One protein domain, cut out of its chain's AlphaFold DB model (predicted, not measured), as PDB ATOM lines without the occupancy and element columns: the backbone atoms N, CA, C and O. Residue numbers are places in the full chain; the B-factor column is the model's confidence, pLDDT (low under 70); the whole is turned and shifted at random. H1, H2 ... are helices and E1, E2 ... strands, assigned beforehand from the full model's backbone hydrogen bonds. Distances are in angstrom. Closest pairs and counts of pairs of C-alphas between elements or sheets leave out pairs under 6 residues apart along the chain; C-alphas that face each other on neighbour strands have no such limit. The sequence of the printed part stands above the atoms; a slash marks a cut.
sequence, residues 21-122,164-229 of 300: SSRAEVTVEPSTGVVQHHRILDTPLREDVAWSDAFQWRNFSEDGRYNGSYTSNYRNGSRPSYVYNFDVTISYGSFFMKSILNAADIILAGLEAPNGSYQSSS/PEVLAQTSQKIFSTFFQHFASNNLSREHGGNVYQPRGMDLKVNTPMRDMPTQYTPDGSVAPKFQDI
ATOM      1  N   SER A  21     203.804 230.828 167.402       90.88
ATOM      2  CA  SER A  21     203.416 229.445 167.637       90.88
ATOM      3  C   SER A  21     202.243 229.052 166.745       90.88
ATOM      4  O   SER A  21     201.411 229.865 166.346       90.88
ATOM      5  N   SER A  22     202.191 227.775 166.386       91.81
ATOM      6  CA  SER A  22     201.074 227.186 165.654       91.81
ATOM      7  C   SER A  22     200.998 225.700 165.966       91.81
ATOM      8  O   SER A  22     201.988 225.085 166.382       91.81
ATOM      9  N   ARG A  23     199.832 225.091 165.743       91.12
ATOM     10  CA  ARG A  23     199.735 223.634 165.755       91.12
ATOM     11  C   ARG A  23     200.453 223.077 164.535       91.12
ATOM     12  O   ARG A  23     200.298 223.570 163.419       91.12
ATOM     13  N   ALA A  24     201.196 222.004 164.754       91.19
ATOM     14  CA  ALA A  24     201.893 221.289 163.702       91.19
ATOM     15  C   ALA A  24     201.569 219.796 163.765       91.19
ATOM     16  O   ALA A  24     201.394 219.219 164.839       91.19
ATOM     17  N   GLU A  25     201.522 219.173 162.597       93.00
ATOM     18  CA  GLU A  25     201.562 217.730 162.425       93.00
ATOM     19  C   GLU A  25     203.000 217.337 162.094       93.00
ATOM     20  O   GLU A  25     203.611 217.922 161.201       93.00
ATOM     21  N   VAL A  26     203.550 216.368 162.824       92.00
ATOM     22  CA  VAL A  26     204.940 215.929 162.663       92.00
ATOM     23  C   VAL A  26     204.967 214.414 162.527       92.00
ATOM     24  O   VAL A  26     204.418 213.695 163.360       92.00
ATOM     25  N   THR A  27     205.621 213.928 161.479       92.06
ATOM     26  CA  THR A  27     205.926 212.511 161.282       92.06
ATOM     27  C   THR A  27     207.356 212.262 161.722       92.06
ATOM     28  O   THR A  27     208.288 212.866 161.186       92.06
ATOM     29  N   VAL A  28     207.525 211.366 162.686       91.94
ATOM     30  CA  VAL A  28     208.828 210.998 163.241       91.94
ATOM     31  C   VAL A  28     209.100 209.524 163.009       91.94
ATOM     32  O   VAL A  28     208.198 208.691 163.106       91.94
ATOM     33  N   GLU A  29     210.352 209.194 162.718       89.19
ATOM     34  CA  GLU A  29     210.810 207.814 162.740       89.19
ATOM     35  C   GLU A  29     210.943 207.349 164.203       89.19
ATOM     36  O   GLU A  29     211.721 207.939 164.956       89.19
ATOM     37  N   PRO A  30     210.218 206.303 164.643       84.62
ATOM     38  CA  PRO A  30     210.181 205.938 166.060       84.62
ATOM     39  C   PRO A  30     211.523 205.471 166.638       84.62
ATOM     40  O   PRO A  30     211.771 205.665 167.824       84.62
ATOM     41  N   SER A  31     212.371 204.834 165.827       86.44
ATOM     42  CA  SER A  31     213.651 204.262 166.267       86.44
ATOM     43  C   SER A  31     214.746 205.312 166.447       86.44
ATOM     44  O   SER A  31     215.568 205.181 167.350       86.44
ATOM     45  N   THR A  32     214.766 206.341 165.599       89.19
ATOM     46  CA  THR A  32     215.820 207.369 165.574       89.19
ATOM     47  C   THR A  32     215.361 208.707 166.150       89.19
ATOM     48  O   THR A  32     216.191 209.529 166.528       89.19
ATOM     49  N   GLY A  33     214.047 208.947 166.207       84.12
ATOM     50  CA  GLY A  33     213.466 210.243 166.551       84.12
ATOM     51  C   GLY A  33     213.599 211.292 165.443       84.12
ATOM     52  O   GLY A  33     213.235 212.447 165.662       84.12
ATOM     53  N   VAL A  34     214.106 210.922 164.261       88.44
ATOM     54  CA  VAL A  34     214.286 211.851 163.139       88.44
ATOM     55  C   VAL A  34     212.927 212.290 162.603       88.44
ATOM     56  O   VAL A  34     212.053 211.470 162.317       88.44
ATOM     57  N   VAL A  35     212.759 213.602 162.436       88.62
ATOM     58  CA  VAL A  35     211.582 214.186 161.785       88.62
ATOM     59  C   VAL A  35     211.667 213.931 160.281       88.62
ATOM     60  O   VAL A  35     212.570 214.426 159.615       88.62
ATOM     61  N   GLN A  36     210.713 213.171 159.751       90.56
ATOM     62  CA  GLN A  36     210.607 212.849 158.324       90.56
ATOM     63  C   GLN A  36     209.784 213.898 157.573       90.56
ATOM     64  O   GLN A  36     210.114 214.297 156.458       90.56
ATOM     65  N   HIS A  37     208.697 214.359 158.191       91.69
ATOM     66  CA  HIS A  37     207.809 215.352 157.605       91.69
ATOM     67  C   HIS A  37     207.189 216.216 158.697       91.69
ATOM     68  O   HIS A  37     206.939 215.738 159.804       91.69
ATOM     69  N   HIS A  38     206.912 217.476 158.380       92.44
ATOM     70  CA  HIS A  38     206.128 218.346 159.239       92.44
ATOM     71  C   HIS A  38     205.230 219.255 158.403       92.44
ATOM     72  O   HIS A  38     205.577 219.634 157.283       92.44
ATOM     73  N   ARG A  39     204.083 219.617 158.970       94.56
ATOM     74  CA  ARG A  39     203.123 220.538 158.373       94.56
ATOM     75  C   ARG A  39     202.540 221.440 159.447       94.56
ATOM     76  O   ARG A  39     202.023 220.953 160.449       94.56
ATOM     77  N   ILE A  40     202.597 222.746 159.216       93.06
ATOM     78  CA  ILE A  40     201.906 223.735 160.043       93.06
ATOM     79  C   ILE A  40     200.417 223.703 159.685       93.06
ATOM     80  O   ILE A  40     200.063 223.729 158.506       93.06
ATOM     81  N   LEU A  41     199.560 223.563 160.693       93.31
ATOM     82  CA  LEU A  41     198.124 223.335 160.516       93.31
ATOM     83  C   LEU A  41     197.316 224.633 160.554       93.31
ATOM     84  O   LEU A  41     196.326 224.738 159.836       93.31
ATOM     85  N   ASP A  42     197.742 225.599 161.369       94.62
ATOM     86  CA  ASP A  42     197.051 226.878 161.547       94.62
ATOM     87  C   ASP A  42     197.950 228.055 161.174       94.62
ATOM     88  O   ASP A  42     199.179 227.944 161.162       94.62
ATOM     89  N   THR A  43     197.341 229.215 160.941       95.31
ATOM     90  CA  THR A  43     198.080 230.477 160.843       95.31
ATOM     91  C   THR A  43     198.886 230.699 162.127       95.31
ATOM     92  O   THR A  43     198.289 230.666 163.207       95.31
ATOM     93  N   PRO A  44     200.209 230.921 162.035       93.88
ATOM     94  CA  PRO A  44     201.022 231.249 163.196       93.88
ATOM     95  C   PRO A  44     200.474 232.456 163.950       93.88
ATOM     96  O   PRO A  44     200.070 233.457 163.357       93.88
ATOM     97  N   LEU A  45     200.429 232.326 165.271       92.50
ATOM     98  CA  LEU A  45     200.026 233.379 166.184       92.50
ATOM     99  C   LEU A  45     201.244 233.869 166.939       92.50
ATOM    100  O   LEU A  45     202.106 233.091 167.339       92.50
ATOM    101  N   ARG A  46     201.287 235.175 167.160       92.25
ATOM    102  CA  ARG A  46     202.370 235.818 167.884       92.25
ATOM    103  C   ARG A  46     202.378 235.414 169.361       92.25
ATOM    104  O   ARG A  46     201.351 235.425 170.033       92.25
ATOM    105  N   GLU A  47     203.570 235.115 169.858       91.94
ATOM    106  CA  GLU A  47     203.859 234.719 171.233       91.94
ATOM    107  C   GLU A  47     204.504 235.876 172.002       91.94
ATOM    108  O   GLU A  47     205.701 235.888 172.294       91.94
ATOM    109  N   ASP A  48     203.700 236.877 172.356       93.00
ATOM    110  CA  ASP A  48     204.191 238.097 173.014       93.00
ATOM    111  C   ASP A  48     204.797 237.852 174.407       93.00
ATOM    112  O   ASP A  48     205.606 238.643 174.895       93.00
ATOM    113  N   VAL A  49     204.476 236.720 175.040       91.19
ATOM    114  CA  VAL A  49     205.084 236.300 176.315       91.19
ATOM    115  C   VAL A  49     206.580 236.032 176.208       91.19
ATOM    116  O   VAL A  49     207.274 236.021 177.223       91.19
ATOM    117  N   ALA A  50     207.102 235.852 174.992       93.25
ATOM    118  CA  ALA A  50     208.537 235.793 174.737       93.25
ATOM    119  C   ALA A  50     209.287 237.024 175.264       93.25
ATOM    120  O   ALA A  50     210.499 236.951 175.453       93.25
ATOM    121  N   TRP A  51     208.563 238.122 175.493       93.19
ATOM    122  CA  TRP A  51     209.071 239.420 175.915       93.19
ATOM    123  C   TRP A  51     208.524 239.869 177.270       93.19
ATOM    124  O   TRP A  51     208.683 241.028 177.638       93.19
ATOM    125  N   SER A  52     207.873 238.979 178.029       90.69
ATOM    126  CA  SER A  52     207.242 239.331 179.309       90.69
ATOM    127  C   SER A  52     208.233 239.850 180.353       90.69
ATOM    128  O   SER A  52     207.853 240.573 181.272       90.69
ATOM    129  N   ASP A  53     209.502 239.449 180.231       88.06
ATOM    130  CA  ASP A  53     210.524 239.614 181.253       88.06
ATOM    131  C   ASP A  53     211.922 239.765 180.638       88.06
ATOM    132  O   ASP A  53     212.540 238.770 180.252       88.06
ATOM    133  N   ALA A  54     212.473 240.976 180.606       87.44
ATOM    134  CA  ALA A  54     213.895 241.199 180.353       87.44
ATOM    135  C   ALA A  54     214.636 241.433 181.677       87.44
ATOM    136  O   ALA A  54     214.746 242.565 182.143       87.44
ATOM    137  N   PHE A  55     215.135 240.353 182.288       83.81
ATOM    138  CA  PHE A  55     215.897 240.390 183.547       83.81
ATOM    139  C   PHE A  55     215.171 241.140 184.676       83.81
ATOM    140  O   PHE A  55     215.749 241.971 185.378       83.81
ATOM    141  N   GLN A  56     213.885 240.841 184.850       83.06
ATOM    142  CA  GLN A  56     213.047 241.485 185.852       83.06
ATOM    143  C   GLN A  56     213.469 241.055 187.256       83.06
ATOM    144  O   GLN A  56     213.420 239.866 187.579       83.06
ATOM    145  N   TRP A  57     213.866 242.015 188.093       82.81
ATOM    146  CA  TRP A  57     214.184 241.745 189.491       82.81
ATOM    147  C   TRP A  57     212.889 241.545 190.251       82.81
ATOM    148  O   TRP A  57     211.975 242.371 190.184       82.81
ATOM    149  N   ARG A  58     212.790 240.428 190.955       80.38
ATOM    150  CA  ARG A  58     211.607 240.043 191.702       80.38
ATOM    151  C   ARG A  58     211.806 240.356 193.164       80.38
ATOM    152  O   ARG A  58     212.871 240.118 193.731       80.38
ATOM    153  N   ASN A  59     210.756 240.897 193.763       71.00
ATOM    154  CA  ASN A  59     210.759 241.134 195.186       71.00
ATOM    155  C   ASN A  59     210.803 239.781 195.896       71.00
ATOM    156  O   ASN A  59     210.008 238.896 195.585       71.00
ATOM    157  N   PHE A  60     211.697 239.618 196.859       66.44
ATOM    158  CA  PHE A  60     211.488 238.577 197.843       66.44
ATOM    159  C   PHE A  60     210.377 239.079 198.757       66.44
ATOM    160  O   PHE A  60     210.555 240.036 199.508       66.44
ATOM    161  N   SER A  61     209.207 238.443 198.695       51.28
ATOM    162  CA  SER A  61     208.387 238.408 199.901       51.28
ATOM    163  C   SER A  61     209.244 237.797 201.014       51.28
ATOM    164  O   SER A  61     210.185 237.059 200.729       51.28
ATOM    165  N   GLU A  62     208.956 238.149 202.261       48.66
ATOM    166  CA  GLU A  62     209.617 237.702 203.491       48.66
ATOM    167  C   GLU A  62     209.574 236.164 203.696       48.66
ATOM    168  O   GLU A  62     209.199 235.678 204.759       48.66
ATOM    169  N   ASP A  63     209.925 235.347 202.702       44.84
ATOM    170  CA  ASP A  63     210.195 233.934 202.885       44.84
ATOM    171  C   ASP A  63     211.493 233.894 203.689       44.84
ATOM    172  O   ASP A  63     212.578 234.132 203.154       44.84
ATOM    173  N   GLY A  64     211.360 233.740 205.010       48.66
ATOM    174  CA  GLY A  64     212.377 233.941 206.051       48.66
ATOM    175  C   GLY A  64     213.618 233.042 205.971       48.66
ATOM    176  O   GLY A  64     214.229 232.736 206.991       48.66
ATOM    177  N   ARG A  65     214.004 232.606 204.771       49.16
ATOM    178  CA  ARG A  65     215.149 231.758 204.458       49.16
ATOM    179  C   ARG A  65     216.486 232.475 204.604       49.16
ATOM    180  O   ARG A  65     217.474 231.796 204.842       49.16
ATOM    181  N   TYR A  66     216.541 233.808 204.516       48.38
ATOM    182  CA  TYR A  66     217.802 234.547 204.650       48.38
ATOM    183  C   TYR A  66     217.633 235.904 205.341       48.38
ATOM    184  O   TYR A  66     217.675 236.959 204.718       48.38
ATOM    185  N   ASN A  67     217.538 235.880 206.671       42.38
ATOM    186  CA  ASN A  67     217.678 237.069 207.518       42.38
ATOM    187  C   ASN A  67     219.163 237.341 207.850       42.38
ATOM    188  O   ASN A  67     219.559 237.482 209.007       42.38
ATOM    189  N   GLY A  68     220.024 237.294 206.830       45.78
ATOM    190  CA  GLY A  68     221.472 237.431 206.968       45.78
ATOM    191  C   GLY A  68     221.929 238.849 206.652       45.78
ATOM    192  O   GLY A  68     222.302 239.135 205.519       45.78
ATOM    193  N   SER A  69     221.934 239.734 207.648       44.78
ATOM    194  CA  SER A  69     222.658 241.007 207.561       44.78
ATOM    195  C   SER A  69     224.164 240.721 207.540       44.78
ATOM    196  O   SER A  69     224.757 240.436 208.580       44.78
ATOM    197  N   TYR A  70     224.793 240.752 206.362       46.16
ATOM    198  CA  TYR A  70     226.253 240.758 206.264       46.16
ATOM    199  C   TYR A  70     226.752 242.198 206.405       46.16
ATOM    200  O   TYR A  70     226.687 243.010 205.480       46.16
ATOM    201  N   THR A  71     227.288 242.529 207.575       43.53
ATOM    202  CA  THR A  71     228.054 243.759 207.766       43.53
ATOM    203  C   THR A  71     229.443 243.576 207.155       43.53
ATOM    204  O   THR A  71     230.346 242.981 207.739       43.53
ATOM    205  N   SER A  72     229.639 244.095 205.942       43.59
ATOM    206  CA  SER A  72     230.984 244.253 205.388       43.59
ATOM    207  C   SER A  72     231.728 245.320 206.200       43.59
ATOM    208  O   SER A  72     231.472 246.514 206.043       43.59
ATOM    209  N   ASN A  73     232.671 244.907 207.049       41.75
ATOM    210  CA  ASN A  73     233.555 245.806 207.795       41.75
ATOM    211  C   ASN A  73     234.584 246.468 206.858       41.75
ATOM    212  O   ASN A  73     235.753 246.087 206.834       41.75
ATOM    213  N   TYR A  74     234.171 247.479 206.093       46.09
ATOM    214  CA  TYR A  74     235.122 248.426 205.511       46.09
ATOM    215  C   TYR A  74     235.580 249.407 206.597       46.09
ATOM    216  O   TYR A  74     234.772 249.948 207.348       46.09
ATOM    217  N   ARG A  75     236.896 249.646 206.671       46.44
ATOM    218  CA  ARG A  75     237.591 250.403 207.733       46.44
ATOM    219  C   ARG A  75     237.113 251.849 207.985       46.44
ATOM    220  O   ARG A  75     237.598 252.434 208.940       46.44
ATOM    221  N   ASN A  76     236.188 252.413 207.200       49.59
ATOM    222  CA  ASN A  76     235.733 253.810 207.314       49.59
ATOM    223  C   ASN A  76     234.211 253.976 207.115       49.59
ATOM    224  O   ASN A  76     233.758 254.687 206.219       49.59
ATOM    225  N   GLY A  77     233.416 253.350 207.984       48.25
ATOM    226  CA  GLY A  77     231.981 253.615 208.102       48.25
ATOM    227  C   GLY A  77     231.115 252.461 207.614       48.25
ATOM    228  O   GLY A  77     231.172 252.048 206.457       48.25
ATOM    229  N   SER A  78     230.292 251.953 208.524       46.47
ATOM    230  CA  SER A  78     229.324 250.888 208.293       46.47
ATOM    231  C   SER A  78     228.243 251.361 207.316       46.47
ATOM    232  O   SER A  78     227.220 251.906 207.723       46.47
ATOM    233  N   ARG A  79     228.450 251.176 206.010       45.50
ATOM    234  CA  ARG A  79     227.333 251.191 205.060       45.50
ATOM    235  C   ARG A  79     226.626 249.840 205.168       45.50
ATOM    236  O   ARG A  79     227.324 248.827 205.080       45.50
ATOM    237  N   PRO A  80     225.295 249.781 205.366       43.41
ATOM    238  CA  PRO A  80     224.581 248.516 205.270       43.41
ATOM    239  C   PRO A  80     224.849 247.941 203.878       43.41
ATOM    240  O   PRO A  80     224.474 248.527 202.863       43.41
ATOM    241  N   SER A  81     225.588 246.836 203.830       43.56
ATOM    242  CA  SER A  81     225.728 246.045 202.618       43.56
ATOM    243  C   SER A  81     224.411 245.295 202.497       43.56
ATOM    244  O   SER A  81     224.188 244.305 203.191       43.56
ATOM    245  N   TYR A  82     223.481 245.835 201.712       45.78
ATOM    246  CA  TYR A  82     222.293 245.084 201.343       45.78
ATOM    247  C   TYR A  82     222.787 243.883 200.543       45.78
ATOM    248  O   TYR A  82     223.260 244.032 199.415       45.78
ATOM    249  N   VAL A  83     222.737 242.695 201.146       43.88
ATOM    250  CA  VAL A  83     222.770 241.459 200.373       43.88
ATOM    251  C   VAL A  83     221.470 241.476 199.590       43.88
ATOM    252  O   VAL A  83     220.409 241.127 200.103       43.88
ATOM    253  N   TYR A  84     221.541 241.998 198.372       51.25
ATOM    254  CA  TYR A  84     220.448 241.951 197.425       51.25
ATOM    255  C   TYR A  84     220.338 240.496 196.963       51.25
ATOM    256  O   TYR A  84     220.852 240.118 195.917       51.25
ATOM    257  N   ASN A  85     219.713 239.654 197.783       56.41
ATOM    258  CA  ASN A  85     219.105 238.439 197.276       56.41
ATOM    259  C   ASN A  85     217.877 238.933 196.507       56.41
ATOM    260  O   ASN A  85     216.948 239.436 197.131       56.41
ATOM    261  N   PHE A  86     217.909 238.891 195.175       62.62
ATOM    262  CA  PHE A  86     216.752 239.105 194.293       62.62
ATOM    263  C   PHE A  86     216.712 237.965 193.276       62.62
ATOM    264  O   PHE A  86     217.741 237.594 192.712       62.62
ATOM    265  N   ASP A  87     215.529 237.390 193.069       75.62
ATOM    266  CA  ASP A  87     215.323 236.461 191.968       75.62
ATOM    267  C   ASP A  87     215.212 237.281 190.687       75.62
ATOM    268  O   ASP A  87     214.575 238.335 190.658       75.62
ATOM    269  N   VAL A  88     215.832 236.804 189.614       80.00
ATOM    270  CA  VAL A  88     215.736 237.440 188.300       80.00
ATOM    271  C   VAL A  88     214.979 236.508 187.381       80.00
ATOM    272  O   VAL A  88     215.368 235.356 187.200       80.00
ATOM    273  N   THR A  89     213.914 237.008 186.765       84.56
ATOM    274  CA  THR A  89     213.218 236.268 185.712       84.56
ATOM    275  C   THR A  89     213.586 236.804 184.348       84.56
ATOM    276  O   THR A  89     213.740 238.010 184.139       84.56
ATOM    277  N   ILE A  90     213.683 235.886 183.398       87.19
ATOM    278  CA  ILE A  90     213.917 236.194 182.001       87.19
ATOM    279  C   ILE A  90     212.985 235.354 181.134       87.19
ATOM    280  O   ILE A  90     212.792 234.162 181.363       87.19
ATOM    281  N   SER A  91     212.389 236.009 180.152       90.88
ATOM    282  CA  SER A  91     211.564 235.404 179.118       90.88
ATOM    283  C   SER A  91     212.448 234.885 177.986       90.88
ATOM    284  O   SER A  91     213.536 235.405 177.729       90.88
ATOM    285  N   TYR A  92     212.011 233.820 177.314       91.62
ATOM    286  CA  TYR A  92     212.865 233.106 176.365       91.62
ATOM    287  C   TYR A  92     213.273 233.958 175.152       91.62
ATOM    288  O   TYR A  92     214.346 233.730 174.599       91.62
ATOM    289  N   GLY A  93     212.473 234.956 174.762       92.69
ATOM    290  CA  GLY A  93     212.823 235.896 173.700       92.69
ATOM    291  C   GLY A  93     213.947 236.834 174.123       92.69
ATOM    292  O   GLY A  93     214.956 236.938 173.427       92.69
ATOM    293  N   SER A  94     213.851 237.430 175.318       90.62
ATOM    294  CA  SER A  94     214.950 238.212 175.901       90.62
ATOM    295  C   SER A  94     216.207 237.367 176.122       90.62
ATOM    296  O   SER A  94     217.318 237.844 175.880       90.62
ATOM    297  N   PHE A  95     216.052 236.109 176.544       89.81
ATOM    298  CA  PHE A  95     217.180 235.205 176.752       89.81
ATOM    299  C   PHE A  95     217.869 234.844 175.435       89.81
ATOM    300  O   PHE A  95     219.095 234.930 175.345       89.81
ATOM    301  N   PHE A  96     217.097 234.516 174.398       91.50
ATOM    302  CA  PHE A  96     217.619 234.279 173.057       91.50
ATOM    303  C   PHE A  96     218.362 235.509 172.533       91.50
ATOM    304  O   PHE A  96     219.536 235.399 172.183       91.50
ATOM    305  N   MET A  97     217.734 236.691 172.579       87.38
ATOM    306  CA  MET A  97     218.357 237.935 172.122       87.38
ATOM    307  C   MET A  97     219.660 238.236 172.851       87.38
ATOM    308  O   MET A  97     220.669 238.546 172.225       87.38
ATOM    309  N   LYS A  98     219.681 238.112 174.181       81.38
ATOM    310  CA  LYS A  98     220.910 238.367 174.932       81.38
ATOM    311  C   LYS A  98     221.984 237.324 174.629       81.38
ATOM    312  O   LYS A  98     223.154 237.684 174.566       81.38
ATOM    313  N   SER A  99     221.599 236.069 174.393       81.75
ATOM    314  CA  SER A  99     222.532 235.002 174.019       81.75
ATOM    315  C   SER A  99     223.205 235.290 172.679       81.75
ATOM    316  O   SER A  99     224.422 235.169 172.577       81.75
ATOM    317  N   ILE A 100     222.443 235.731 171.676       81.38
ATOM    318  CA  ILE A 100     222.991 236.043 170.351       81.38
ATOM    319  C   ILE A 100     223.839 237.322 170.354       81.38
ATOM    320  O   ILE A 100     224.902 237.350 169.745       81.38
ATOM    321  N   LEU A 101     223.430 238.348 171.107       77.19
ATOM    322  CA  LEU A 101     224.183 239.602 171.220       77.19
ATOM    323  C   LEU A 101     225.480 239.426 172.025       77.19
ATOM    324  O   LEU A 101     226.498 240.022 171.692       77.19
ATOM    325  N   ASN A 102     225.463 238.589 173.068       70.50
ATOM    326  CA  ASN A 102     226.675 238.241 173.810       70.50
ATOM    327  C   ASN A 102     227.611 237.344 172.989       70.50
ATOM    328  O   ASN A 102     228.821 237.453 173.144       70.50
ATOM    329  N   ALA A 103     227.087 236.475 172.116       68.69
ATOM    330  CA  ALA A 103     227.920 235.672 171.219       68.69
ATOM    331  C   ALA A 103     228.710 236.536 170.218       68.69
ATOM    332  O   ALA A 103     229.790 236.137 169.795       68.69
ATOM    333  N   ALA A 104     228.190 237.718 169.884       65.75
ATOM    334  CA  ALA A 104     228.873 238.734 169.088       65.75
ATOM    335  C   ALA A 104     229.747 239.696 169.934       65.75
ATOM    336  O   ALA A 104     230.203 240.706 169.407       65.75
ATOM    337  N   ASP A 105     229.948 239.416 171.235       61.84
ATOM    338  CA  ASP A 105     230.673 240.252 172.217       61.84
ATOM    339  C   ASP A 105     230.377 241.749 172.089       61.84
ATOM    340  O   ASP A 105     231.221 242.642 172.147       61.84
ATOM    341  N   ILE A 106     229.083 242.040 171.983       56.47
ATOM    342  CA  ILE A 106     228.549 243.401 171.978       56.47
ATOM    343  C   ILE A 106     228.632 244.009 173.401       56.47
ATOM    344  O   ILE A 106     228.087 245.079 173.657       56.47
ATOM    345  N   ILE A 107     229.354 243.386 174.349       49.53
ATOM    346  CA  ILE A 107     229.613 243.921 175.701       49.53
ATOM    347  C   ILE A 107     230.176 245.352 175.616       49.53
ATOM    348  O   ILE A 107     229.863 246.196 176.456       49.53
ATOM    349  N   LEU A 108     230.924 245.656 174.552       46.88
ATOM    350  CA  LEU A 108     231.486 246.978 174.270       46.88
ATOM    351  C   LEU A 108     230.543 247.960 173.550       46.88
ATOM    352  O   LEU A 108     230.838 249.154 173.543       46.88
ATOM    353  N   ALA A 109     229.411 247.527 172.981       43.00
ATOM    354  CA  ALA A 109     228.512 248.417 172.229       43.00
ATOM    355  C   ALA A 109     227.429 249.099 173.088       43.00
ATOM    356  O   ALA A 109     226.451 249.621 172.560       43.00
ATOM    357  N   GLY A 110     227.598 249.118 174.412       39.59
ATOM    358  CA  GLY A 110     226.803 249.981 175.287       39.59
ATOM    359  C   GLY A 110     225.392 249.496 175.611       39.59
ATOM    360  O   GLY A 110     224.538 250.305 175.960       39.59
ATOM    361  N   LEU A 111     225.131 248.188 175.535       43.16
ATOM    362  CA  LEU A 111     223.864 247.627 176.003       43.16
ATOM    363  C   LEU A 111     223.835 247.639 177.536       43.16
ATOM    364  O   LEU A 111     224.433 246.785 178.191       43.16
ATOM    365  N   GLU A 112     223.165 248.656 178.071       39.44
ATOM    366  CA  GLU A 112     223.065 249.010 179.483       39.44
ATOM    367  C   GLU A 112     222.863 247.796 180.407       39.44
ATOM    368  O   GLU A 112     221.904 247.032 180.289       39.44
ATOM    369  N   ALA A 113     223.747 247.650 181.396       37.97
ATOM    370  CA  ALA A 113     223.331 247.056 182.659       37.97
ATOM    371  C   ALA A 113     222.418 248.077 183.368       37.97
ATOM    372  O   ALA A 113     222.759 249.264 183.349       37.97
ATOM    373  N   PRO A 114     221.341 247.659 184.063       38.25
ATOM    374  CA  PRO A 114     220.401 248.568 184.737       38.25
ATOM    375  C   PRO A 114     221.041 249.592 185.692       38.25
ATOM    376  O   PRO A 114     220.417 250.587 186.035       38.25
ATOM    377  N   ASN A 115     222.295 249.372 186.106       35.53
ATOM    378  CA  ASN A 115     223.013 250.207 187.068       35.53
ATOM    379  C   ASN A 115     224.243 250.940 186.500       35.53
ATOM    380  O   ASN A 115     225.087 251.385 187.276       35.53
ATOM    381  N   GLY A 116     224.388 251.072 185.176       38.22
ATOM    382  CA  GLY A 116     225.389 251.971 184.575       38.22
ATOM    383  C   GLY A 116     226.858 251.680 184.920       38.22
ATOM    384  O   GLY A 116     227.725 252.515 184.669       38.22
ATOM    385  N   SER A 117     227.182 250.515 185.491       38.06
ATOM    386  CA  SER A 117     228.560 250.137 185.803       38.06
ATOM    387  C   SER A 117     229.234 249.554 184.566       38.06
ATOM    388  O   SER A 117     229.342 248.339 184.399       38.06
ATOM    389  N   TYR A 118     229.687 250.446 183.695       44.16
ATOM    390  CA  TYR A 118     230.622 250.142 182.624       44.16
ATOM    391  C   TYR A 118     231.984 249.780 183.226       44.16
ATOM    392  O   TYR A 118     232.755 250.662 183.603       44.16
ATOM    393  N   GLN A 119     232.324 248.494 183.292       40.28
ATOM    394  CA  GLN A 119     233.735 248.112 183.296       40.28
ATOM    395  C   GLN A 119     234.188 248.001 181.844       40.28
ATOM    396  O   GLN A 119     234.190 246.930 181.246       40.28
ATOM    397  N   SER A 120     234.548 249.158 181.283       44.25
ATOM    398  CA  SER A 120     235.349 249.248 180.066       44.25
ATOM    399  C   SER A 120     236.679 248.547 180.329       44.25
ATOM    400  O   SER A 120     237.615 249.126 180.881       44.25
ATOM    401  N   SER A 121     236.740 247.259 180.019       42.38
ATOM    402  CA  SER A 121     237.990 246.521 179.979       42.38
ATOM    403  C   SER A 121     238.205 246.065 178.542       42.38
ATOM    404  O   SER A 121     237.498 245.209 178.030       42.38
ATOM    405  N   SER A 122     239.190 246.710 177.914       45.94
ATOM    406  CA  SER A 122     239.672 246.573 176.532       45.94
ATOM    407  C   SER A 122     238.913 247.359 175.444       45.94
ATOM    408  O   SER A 122     237.909 246.943 174.895       45.94
ATOM    409  N   PRO A 164     217.988 246.596 152.036       95.38
ATOM    410  CA  PRO A 164     217.236 246.394 153.269       95.38
ATOM    411  C   PRO A 164     216.321 245.164 153.227       95.38
ATOM    412  O   PRO A 164     216.100 244.542 154.266       95.38
ATOM    413  N   GLU A 165     215.796 244.790 152.058       95.44
ATOM    414  CA  GLU A 165     214.929 243.622 151.908       95.44
ATOM    415  C   GLU A 165     215.752 242.334 151.984       95.44
ATOM    416  O   GLU A 165     215.402 241.419 152.737       95.44
ATOM    417  N   VAL A 166     216.893 242.290 151.292       95.81
ATOM    418  CA  VAL A 166     217.836 241.165 151.366       95.81
ATOM    419  C   VAL A 166     218.340 240.984 152.794       95.81
ATOM    420  O   VAL A 166     218.353 239.858 153.304       95.81
ATOM    421  N   LEU A 167     218.708 242.075 153.474       94.56
ATOM    422  CA  LEU A 167     219.140 242.027 154.868       94.56
ATOM    423  C   LEU A 167     218.027 241.494 155.777       94.56
ATOM    424  O   LEU A 167     218.298 240.664 156.647       94.56
ATOM    425  N   ALA A 168     216.778 241.917 155.566       93.19
ATOM    426  CA  ALA A 168     215.641 241.482 156.373       93.19
ATOM    427  C   ALA A 168     215.344 239.992 156.184       93.19
ATOM    428  O   ALA A 168     215.238 239.261 157.170       93.19
ATOM    429  N   GLN A 169     215.263 239.522 154.940       94.38
ATOM    430  CA  GLN A 169     215.009 238.114 154.624       94.38
ATOM    431  C   GLN A 169     216.129 237.208 155.153       94.38
ATOM    432  O   GLN A 169     215.866 236.178 155.783       94.38
ATOM    433  N   THR A 170     217.385 237.621 154.965       94.50
ATOM    434  CA  THR A 170     218.558 236.876 155.439       94.50
ATOM    435  C   THR A 170     218.575 236.800 156.968       94.50
ATOM    436  O   THR A 170     218.732 235.716 157.536       94.50
ATOM    437  N   SER A 171     218.328 237.924 157.648       91.75
ATOM    438  CA  SER A 171     218.284 237.992 159.115       91.75
ATOM    439  C   SER A 171     217.152 237.146 159.697       91.75
ATOM    440  O   SER A 171     217.377 236.402 160.649       91.75
ATOM    441  N   GLN A 172     215.955 237.178 159.096       92.38
ATOM    442  CA  GLN A 172     214.821 236.345 159.519       92.38
ATOM    443  C   GLN A 172     215.158 234.855 159.453       92.38
ATOM    444  O   GLN A 172     214.880 234.111 160.397       92.38
ATOM    445  N   LYS A 173     215.803 234.409 158.371       93.75
ATOM    446  CA  LYS A 173     216.205 233.008 158.214       93.75
ATOM    447  C   LYS A 173     217.271 232.598 159.229       93.75
ATOM    448  O   LYS A 173     217.191 231.503 159.790       93.75
ATOM    449  N   ILE A 174     218.239 233.471 159.499       92.50
ATOM    450  CA  ILE A 174     219.280 233.240 160.508       92.50
ATOM    451  C   ILE A 174     218.657 233.151 161.896       92.50
ATOM    452  O   ILE A 174     218.822 232.130 162.558       92.50
ATOM    453  N   PHE A 175     217.882 234.150 162.321       92.19
ATOM    454  CA  PHE A 175     217.231 234.142 163.633       92.19
ATOM    455  C   PHE A 175     216.317 232.935 163.809       92.19
ATOM    456  O   PHE A 175     216.393 232.283 164.846       92.19
ATOM    457  N   SER A 176     215.548 232.564 162.783       92.75
ATOM    458  CA  SER A 176     214.722 231.351 162.815       92.75
ATOM    459  C   SER A 176     215.559 230.090 163.043       92.75
ATOM    460  O   SER A 176     215.233 229.274 163.901       92.75
ATOM    461  N   THR A 177     216.671 229.942 162.319       92.94
ATOM    462  CA  THR A 177     217.552 228.766 162.426       92.94
ATOM    463  C   THR A 177     218.233 228.704 163.795       92.94
ATOM    464  O   THR A 177     218.222 227.673 164.465       92.94
ATOM    465  N   PHE A 178     218.791 229.822 164.260       92.38
ATOM    466  CA  PHE A 178     219.436 229.897 165.569       92.38
ATOM    467  C   PHE A 178     218.435 229.694 166.706       92.38
ATOM    468  O   PHE A 178     218.761 229.026 167.686       92.38
ATOM    469  N   PHE A 179     217.209 230.205 166.574       93.88
ATOM    470  CA  PHE A 179     216.163 229.987 167.562       93.88
ATOM    471  C   PHE A 179     215.749 228.514 167.641       93.88
ATOM    472  O   PHE A 179     215.574 228.000 168.740       93.88
ATOM    473  N   GLN A 180     215.676 227.796 166.515       91.94
ATOM    474  CA  GLN A 180     215.422 226.348 166.518       91.94
ATOM    475  C   GLN A 180     216.500 225.581 167.300       91.94
ATOM    476  O   GLN A 180     216.177 224.722 168.126       91.94
ATOM    477  N   HIS A 181     217.778 225.919 167.107       91.88
ATOM    478  CA  HIS A 181     218.867 225.343 167.900       91.88
ATOM    479  C   HIS A 181     218.774 225.735 169.375       91.88
ATOM    480  O   HIS A 181     218.907 224.890 170.255       91.88
ATOM    481  N   PHE A 182     218.487 227.002 169.663       93.25
ATOM    482  CA  PHE A 182     218.338 227.501 171.024       93.25
ATOM    483  C   PHE A 182     217.184 226.822 171.775       93.25
ATOM    484  O   PHE A 182     217.352 226.456 172.937       93.25
ATOM    485  N   ALA A 183     216.041 226.623 171.118       92.88
ATOM    486  CA  ALA A 183     214.848 225.997 171.683       92.88
ATOM    487  C   ALA A 183     215.016 224.487 171.906       92.88
ATOM    488  O   ALA A 183     214.457 223.940 172.856       92.88
ATOM    489  N   SER A 184     215.786 223.817 171.045       90.62
ATOM    490  CA  SER A 184     216.088 222.383 171.168       90.62
ATOM    491  C   SER A 184     217.255 222.085 172.113       90.62
ATOM    492  O   SER A 184     217.413 220.945 172.558       90.62
ATOM    493  N   ASN A 185     218.060 223.092 172.459       89.38
ATOM    494  CA  ASN A 185     219.217 222.916 173.322       89.38
ATOM    495  C   ASN A 185     218.817 222.472 174.736       89.38
ATOM    496  O   ASN A 185     218.033 223.132 175.420       89.38
ATOM    497  N   ASN A 186     219.413 221.362 175.179       87.62
ATOM    498  CA  ASN A 186     219.202 220.759 176.497       87.62
ATOM    499  C   ASN A 186     217.716 220.523 176.850       87.62
ATOM    500  O   ASN A 186     217.313 220.569 178.016       87.62
ATOM    501  N   LEU A 187     216.883 220.285 175.830       89.31
ATOM    502  CA  LEU A 187     215.464 220.005 175.996       89.31
ATOM    503  C   LEU A 187     215.272 218.626 176.633       89.31
ATOM    504  O   LEU A 187     215.644 217.597 176.072       89.31
ATOM    505  N   SER A 188     214.632 218.598 177.800       89.25
ATOM    506  CA  SER A 188     214.255 217.362 178.483       89.25
ATOM    507  C   SER A 188     212.844 217.460 179.049       89.25
ATOM    508  O   SER A 188     212.321 218.551 179.277       89.25
ATOM    509  N   ARG A 189     212.217 216.308 179.309       85.38
ATOM    510  CA  ARG A 189     210.883 216.265 179.932       85.38
ATOM    511  C   ARG A 189     210.878 216.802 181.363       85.38
ATOM    512  O   ARG A 189     209.856 217.314 181.802       85.38
ATOM    513  N   GLU A 190     211.998 216.658 182.063       87.00
ATOM    514  CA  GLU A 190     212.154 217.072 183.457       87.00
ATOM    515  C   GLU A 190     212.401 218.577 183.591       87.00
ATOM    516  O   GLU A 190     211.832 219.200 184.482       87.00
ATOM    517  N   HIS A 191     213.188 219.170 182.685       84.88
ATOM    518  CA  HIS A 191     213.647 220.558 182.821       84.88
ATOM    519  C   HIS A 191     213.075 221.529 181.776       84.88
ATOM    520  O   HIS A 191     213.173 222.734 181.967       84.88
ATOM    521  N   GLY A 192     212.498 221.054 180.666       87.38
ATOM    522  CA  GLY A 192     211.921 221.904 179.610       87.38
ATOM    523  C   GLY A 192     212.934 222.662 178.728       87.38
ATOM    524  O   GLY A 192     212.624 222.988 177.588       87.38
ATOM    525  N   GLY A 193     214.174 222.862 179.177       90.75
ATOM    526  CA  GLY A 193     215.219 223.526 178.389       90.75
ATOM    527  C   GLY A 193     215.068 225.051 178.369       90.75
ATOM    528  O   GLY A 193     214.597 225.646 179.333       90.75
ATOM    529  N   ASN A 194     215.500 225.694 177.281       91.00
ATOM    530  CA  ASN A 194     215.575 227.161 177.208       91.00
ATOM    531  C   ASN A 194     214.230 227.862 176.950       91.00
ATOM    532  O   ASN A 194     214.041 229.004 177.366       91.00
ATOM    533  N   VAL A 195     213.326 227.217 176.205       90.62
ATOM    534  CA  VAL A 195     212.048 227.812 175.761       90.62
ATOM    535  C   VAL A 195     210.856 227.128 176.420       90.62
ATOM    536  O   VAL A 195     209.878 227.784 176.785       90.62
ATOM    537  N   TYR A 196     210.921 225.804 176.576       88.06
ATOM    538  CA  TYR A 196     209.803 225.026 177.086       88.06
ATOM    539  C   TYR A 196     209.881 224.872 178.601       88.06
ATOM    540  O   TYR A 196     210.941 224.905 179.215       88.06
ATOM    541  N   GLN A 197     208.717 224.668 179.204       84.94
ATOM    542  CA  GLN A 197     208.572 224.365 180.620       84.94
ATOM    543  C   GLN A 197     208.011 222.948 180.767       84.94
ATOM    544  O   GLN A 197     207.200 222.530 179.930       84.94
ATOM    545  N   PRO A 198     208.382 222.206 181.823       85.56
ATOM    546  CA  PRO A 198     207.758 220.927 182.125       85.56
ATOM    547  C   PRO A 198     206.237 221.044 182.238       85.56
ATOM    548  O   PRO A 198     205.683 222.011 182.767       85.56
ATOM    549  N   ARG A 199     205.538 220.029 181.731       80.19
ATOM    550  CA  ARG A 199     204.074 220.020 181.711       80.19
ATOM    551  C   ARG A 199     203.508 219.967 183.129       80.19
ATOM    552  O   ARG A 199     203.950 219.160 183.938       80.19
ATOM    553  N   GLY A 200     202.500 220.795 183.403       77.25
ATOM    554  CA  GLY A 200     201.842 220.864 184.714       77.25
ATOM    555  C   GLY A 200     202.653 221.585 185.795       77.25
ATOM    556  O   GLY A 200     202.160 221.739 186.907       77.25
ATOM    557  N   MET A 201     203.864 222.050 185.480       78.12
ATOM    558  CA  MET A 201     204.590 222.959 186.357       78.12
ATOM    559  C   MET A 201     203.881 224.314 186.347       78.12
ATOM    560  O   MET A 201     203.504 224.806 185.286       78.12
ATOM    561  N   ASP A 202     203.718 224.914 187.518       75.12
ATOM    562  CA  ASP A 202     203.215 226.274 187.682       75.12
ATOM    563  C   ASP A 202     204.324 227.097 188.343       75.12
ATOM    564  O   ASP A 202     204.653 226.887 189.514       75.12
ATOM    565  N   LEU A 203     204.969 227.969 187.566       74.75
ATOM    566  CA  LEU A 203     206.056 228.803 188.065       74.75
ATOM    567  C   LEU A 203     205.456 229.982 188.834       74.75
ATOM    568  O   LEU A 203     205.088 231.010 188.264       74.75
ATOM    569  N   LYS A 204     205.382 229.833 190.158       77.25
ATOM    570  CA  LYS A 204     205.053 230.931 191.066       77.25
ATOM    571  C   LYS A 204     206.239 231.888 191.141       77.25
ATOM    572  O   LYS A 204     207.207 231.633 191.847       77.25
ATOM    573  N   VAL A 205     206.158 232.979 190.389       79.94
ATOM    574  CA  VAL A 205     207.148 234.062 190.414       79.94
ATOM    575  C   VAL A 205     206.614 235.240 191.228       79.94
ATOM    576  O   VAL A 205     205.442 235.605 191.118       79.94
ATOM    577  N   ASN A 206     207.470 235.853 192.043       79.69
ATOM    578  CA  ASN A 206     207.091 237.033 192.814       79.69
ATOM    579  C   ASN A 206     206.843 238.245 191.900       79.69
ATOM    580  O   ASN A 206     207.198 238.263 190.716       79.69
ATOM    581  N   THR A 207     206.218 239.288 192.441       79.88
ATOM    582  CA  THR A 207     206.029 240.544 191.711       79.88
ATOM    583  C   THR A 207     207.379 241.210 191.417       79.88
ATOM    584  O   THR A 207     208.324 241.055 192.197       79.88
ATOM    585  N   PRO A 208     207.515 241.936 190.289       80.25
ATOM    586  CA  PRO A 208     208.699 242.757 190.059       80.25
ATOM    587  C   PRO A 208     208.916 243.755 191.203       80.25
ATOM    588  O   PRO A 208     207.955 244.212 191.829       80.25
ATOM    589  N   MET A 209     210.173 244.115 191.455       78.38
ATOM    590  CA  MET A 209     210.521 245.227 192.335       78.38
ATOM    591  C   MET A 209     209.912 246.540 191.824       78.38
ATOM    592  O   MET A 209     209.587 246.694 190.643       78.38
ATOM    593  N   ARG A 210     209.762 247.506 192.734       72.69
ATOM    594  CA  ARG A 210     209.349 248.862 192.372       72.69
ATOM    595  C   ARG A 210     210.370 249.463 191.395       72.69
ATOM    596  O   ARG A 210     211.562 249.224 191.546       72.69
ATOM    597  N   ASP A 211     209.883 250.232 190.423       77.06
ATOM    598  CA  ASP A 211     210.681 250.958 189.421       77.06
ATOM    599  C   ASP A 211     211.367 250.082 188.350       77.06
ATOM    600  O   ASP A 211     212.184 250.577 187.574       77.06
ATOM    601  N   MET A 212     210.994 248.800 188.234       78.44
ATOM    602  CA  MET A 212     211.408 247.983 187.088       78.44
ATOM    603  C   MET A 212     210.794 248.505 185.772       78.44
ATOM    604  O   MET A 212     209.609 248.855 185.754       78.44
ATOM    605  N   PRO A 213     211.544 248.513 184.649       83.81
ATOM    606  CA  PRO A 213     211.031 248.984 183.367       83.81
ATOM    607  C   PRO A 213     209.847 248.158 182.863       83.81
ATOM    608  O   PRO A 213     209.871 246.922 182.912       83.81
ATOM    609  N   THR A 214     208.849 248.841 182.297       87.69
ATOM    610  CA  THR A 214     207.764 248.201 181.544       87.69
ATOM    611  C   THR A 214     208.335 247.443 180.352       87.69
ATOM    612  O   THR A 214     209.225 247.933 179.660       87.69
ATOM    613  N   GLN A 215     207.818 246.239 180.127       90.31
ATOM    614  CA  GLN A 215     208.213 245.390 179.012       90.31
ATOM    615  C   GLN A 215     207.269 245.604 177.834       90.31
ATOM    616  O   GLN A 215     206.064 245.775 178.031       90.31
ATOM    617  N   TYR A 216     207.819 245.589 176.623       91.38
ATOM    618  CA  TYR A 216     207.078 245.849 175.396       91.38
ATOM    619  C   TYR A 216     207.259 244.706 174.405       91.38
ATOM    620  O   TYR A 216     208.288 244.032 174.395       91.38
ATOM    621  N   THR A 217     206.242 244.486 173.587       92.00
ATOM    622  CA  THR A 217     206.268 243.539 172.473       92.00
ATOM    623  C   THR A 217     206.833 244.225 171.213       92.00
ATOM    624  O   THR A 217     207.007 245.449 171.205       92.00
ATOM    625  N   PRO A 218     207.090 243.481 170.118       89.06
ATOM    626  CA  PRO A 218     207.609 244.056 168.877       89.06
ATOM    627  C   PRO A 218     206.724 245.140 168.244       89.06
ATOM    628  O   PRO A 218     207.231 245.954 167.476       89.06
ATOM    629  N   ASP A 219     205.421 245.171 168.549       90.00
ATOM    630  CA  ASP A 219     204.496 246.196 168.042       90.00
ATOM    631  C   ASP A 219     204.414 247.452 168.935       90.00
ATOM    632  O   ASP A 219     203.706 248.404 168.606       90.00
ATOM    633  N   GLY A 220     205.147 247.470 170.055       90.19
ATOM    634  CA  GLY A 220     205.167 248.568 171.021       90.19
ATOM    635  C   GLY A 220     204.072 248.506 172.092       90.19
ATOM    636  O   GLY A 220     204.028 249.380 172.959       90.19
ATOM    637  N   SER A 221     203.199 247.497 172.081       93.44
ATOM    638  CA  SER A 221     202.254 247.241 173.175       93.44
ATOM    639  C   SER A 221     202.955 246.677 174.413       93.44
ATOM    640  O   SER A 221     204.062 246.147 174.338       93.44
ATOM    641  N   VAL A 222     202.321 246.799 175.582       93.44
ATOM    642  CA  VAL A 222     202.858 246.250 176.836       93.44
ATOM    643  C   VAL A 222     202.825 244.724 176.783       93.44
ATOM    644  O   VAL A 222     201.772 244.137 176.534       93.44
ATOM    645  N   ALA A 223     203.964 244.086 177.048       92.31
ATOM    646  CA  ALA A 223     204.065 242.634 177.047       92.31
ATOM    647  C   ALA A 223     203.205 242.019 178.168       92.31
ATOM    648  O   ALA A 223     203.181 242.542 179.291       92.31
ATOM    649  N   PRO A 224     202.502 240.904 177.898       90.88
ATOM    650  CA  PRO A 224     201.724 240.215 178.918       90.88
ATOM    651  C   PRO A 224     202.656 239.678 180.001       90.88
ATOM    652  O   PRO A 224     203.768 239.233 179.714       90.88
ATOM    653  N   LYS A 225     202.208 239.670 181.258       84.75
ATOM    654  CA  LYS A 225     203.002 239.062 182.329       84.75
ATOM    655  C   LYS A 225     202.974 237.553 182.173       84.75
ATOM    656  O   LYS A 225     201.922 236.967 181.936       84.75
ATOM    657  N   PHE A 226     204.114 236.919 182.422       80.12
ATOM    658  CA  PHE A 226     204.239 235.464 182.389       80.12
ATOM    659  C   PHE A 226     203.166 234.742 183.231       80.12
ATOM    660  O   PHE A 226     202.619 233.729 182.805       80.12
ATOM    661  N   GLN A 227     202.845 235.295 184.407       77.19
ATOM    662  CA  GLN A 227     201.880 234.741 185.369       77.19
ATOM    663  C   GLN A 227     200.435 234.743 184.861       77.19
ATOM    664  O   GLN A 227     199.630 233.922 185.293       77.19
ATOM    665  N   ASP A 228     200.112 235.667 183.957       78.75
ATOM    666  CA  ASP A 228     198.749 235.870 183.473       78.75
ATOM    667  C   ASP A 228     198.412 234.887 182.335       78.75
ATOM    668  O   ASP A 228     197.263 234.792 181.902       78.75
ATOM    669  N   ILE A 229     199.404 234.127 181.850       76.12
ATOM    670  CA  ILE A 229     199.233 233.206 180.728       76.12
ATOM    671  C   ILE A 229     198.920 231.798 181.217       76.12
ATOM    672  O   ILE A 229     199.758 231.089 181.775       76.12
TER     673      ILE A 229
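Overview. This is residues 21 to 122 and 164 to 229 of the 300 residues of an uncharacterized protein of Pyrenophora tritici-repentis (UniProt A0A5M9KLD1). With little regular structure, loops string out a loose, elongated shape: H1 and H2 near its middle, hairpin E1 and E2 at one end, loop 59 to 86 reaching the other. H4 sticks out with residues 164 to 174. The 168 printed residues hold E1 E2 H1 E3 E4 H2 H3 H4, 58 residues, mixed class; both two-stranded sheets are antiparallel. Radius of gyration of the C-alphas is 20.8 A, spans 68 by 42 by 35 A.

Along the chain. E1, residues 24 to 28, begins at C-alpha 24 (201.893, 221.289, 163.702). E2 is 35 to 40, H1 48 to 51, E3 56 to 58, E4 87 to 89, H2 92 to 103, 16.1 A, H3 106 to 109. H4, 164 to 184, 30.0 A, ends at C-alpha 184 (216.088, 222.383, 171.168).

Arrangement. In hairpin E1 and E2, N 25 and O 39 are within hydrogen-bond range, 2.8 A; in hairpin E3 and E4, N 58 and O 87, 2.8 A. H1 touches H2 at residues 92 to 94 alone; the closest C-alphas, Ala 50 and Gly 93, are 4.4 A apart. H2 and H4 are close but not clearly touching, closest C-alphas Phe 96 and Phe 182, 7.1 A. H2 and H3 meet only through their link. Every O i to N i+4 pair is within range in H2 and H4.

Size, cuts and confidence. Residues 123 to 163 are cut out, 32.3 A between C-alphas 122 and 164. Link E3 to E4 is long. Residues 60 to 86 and 103 to 122 have pLDDT under 70.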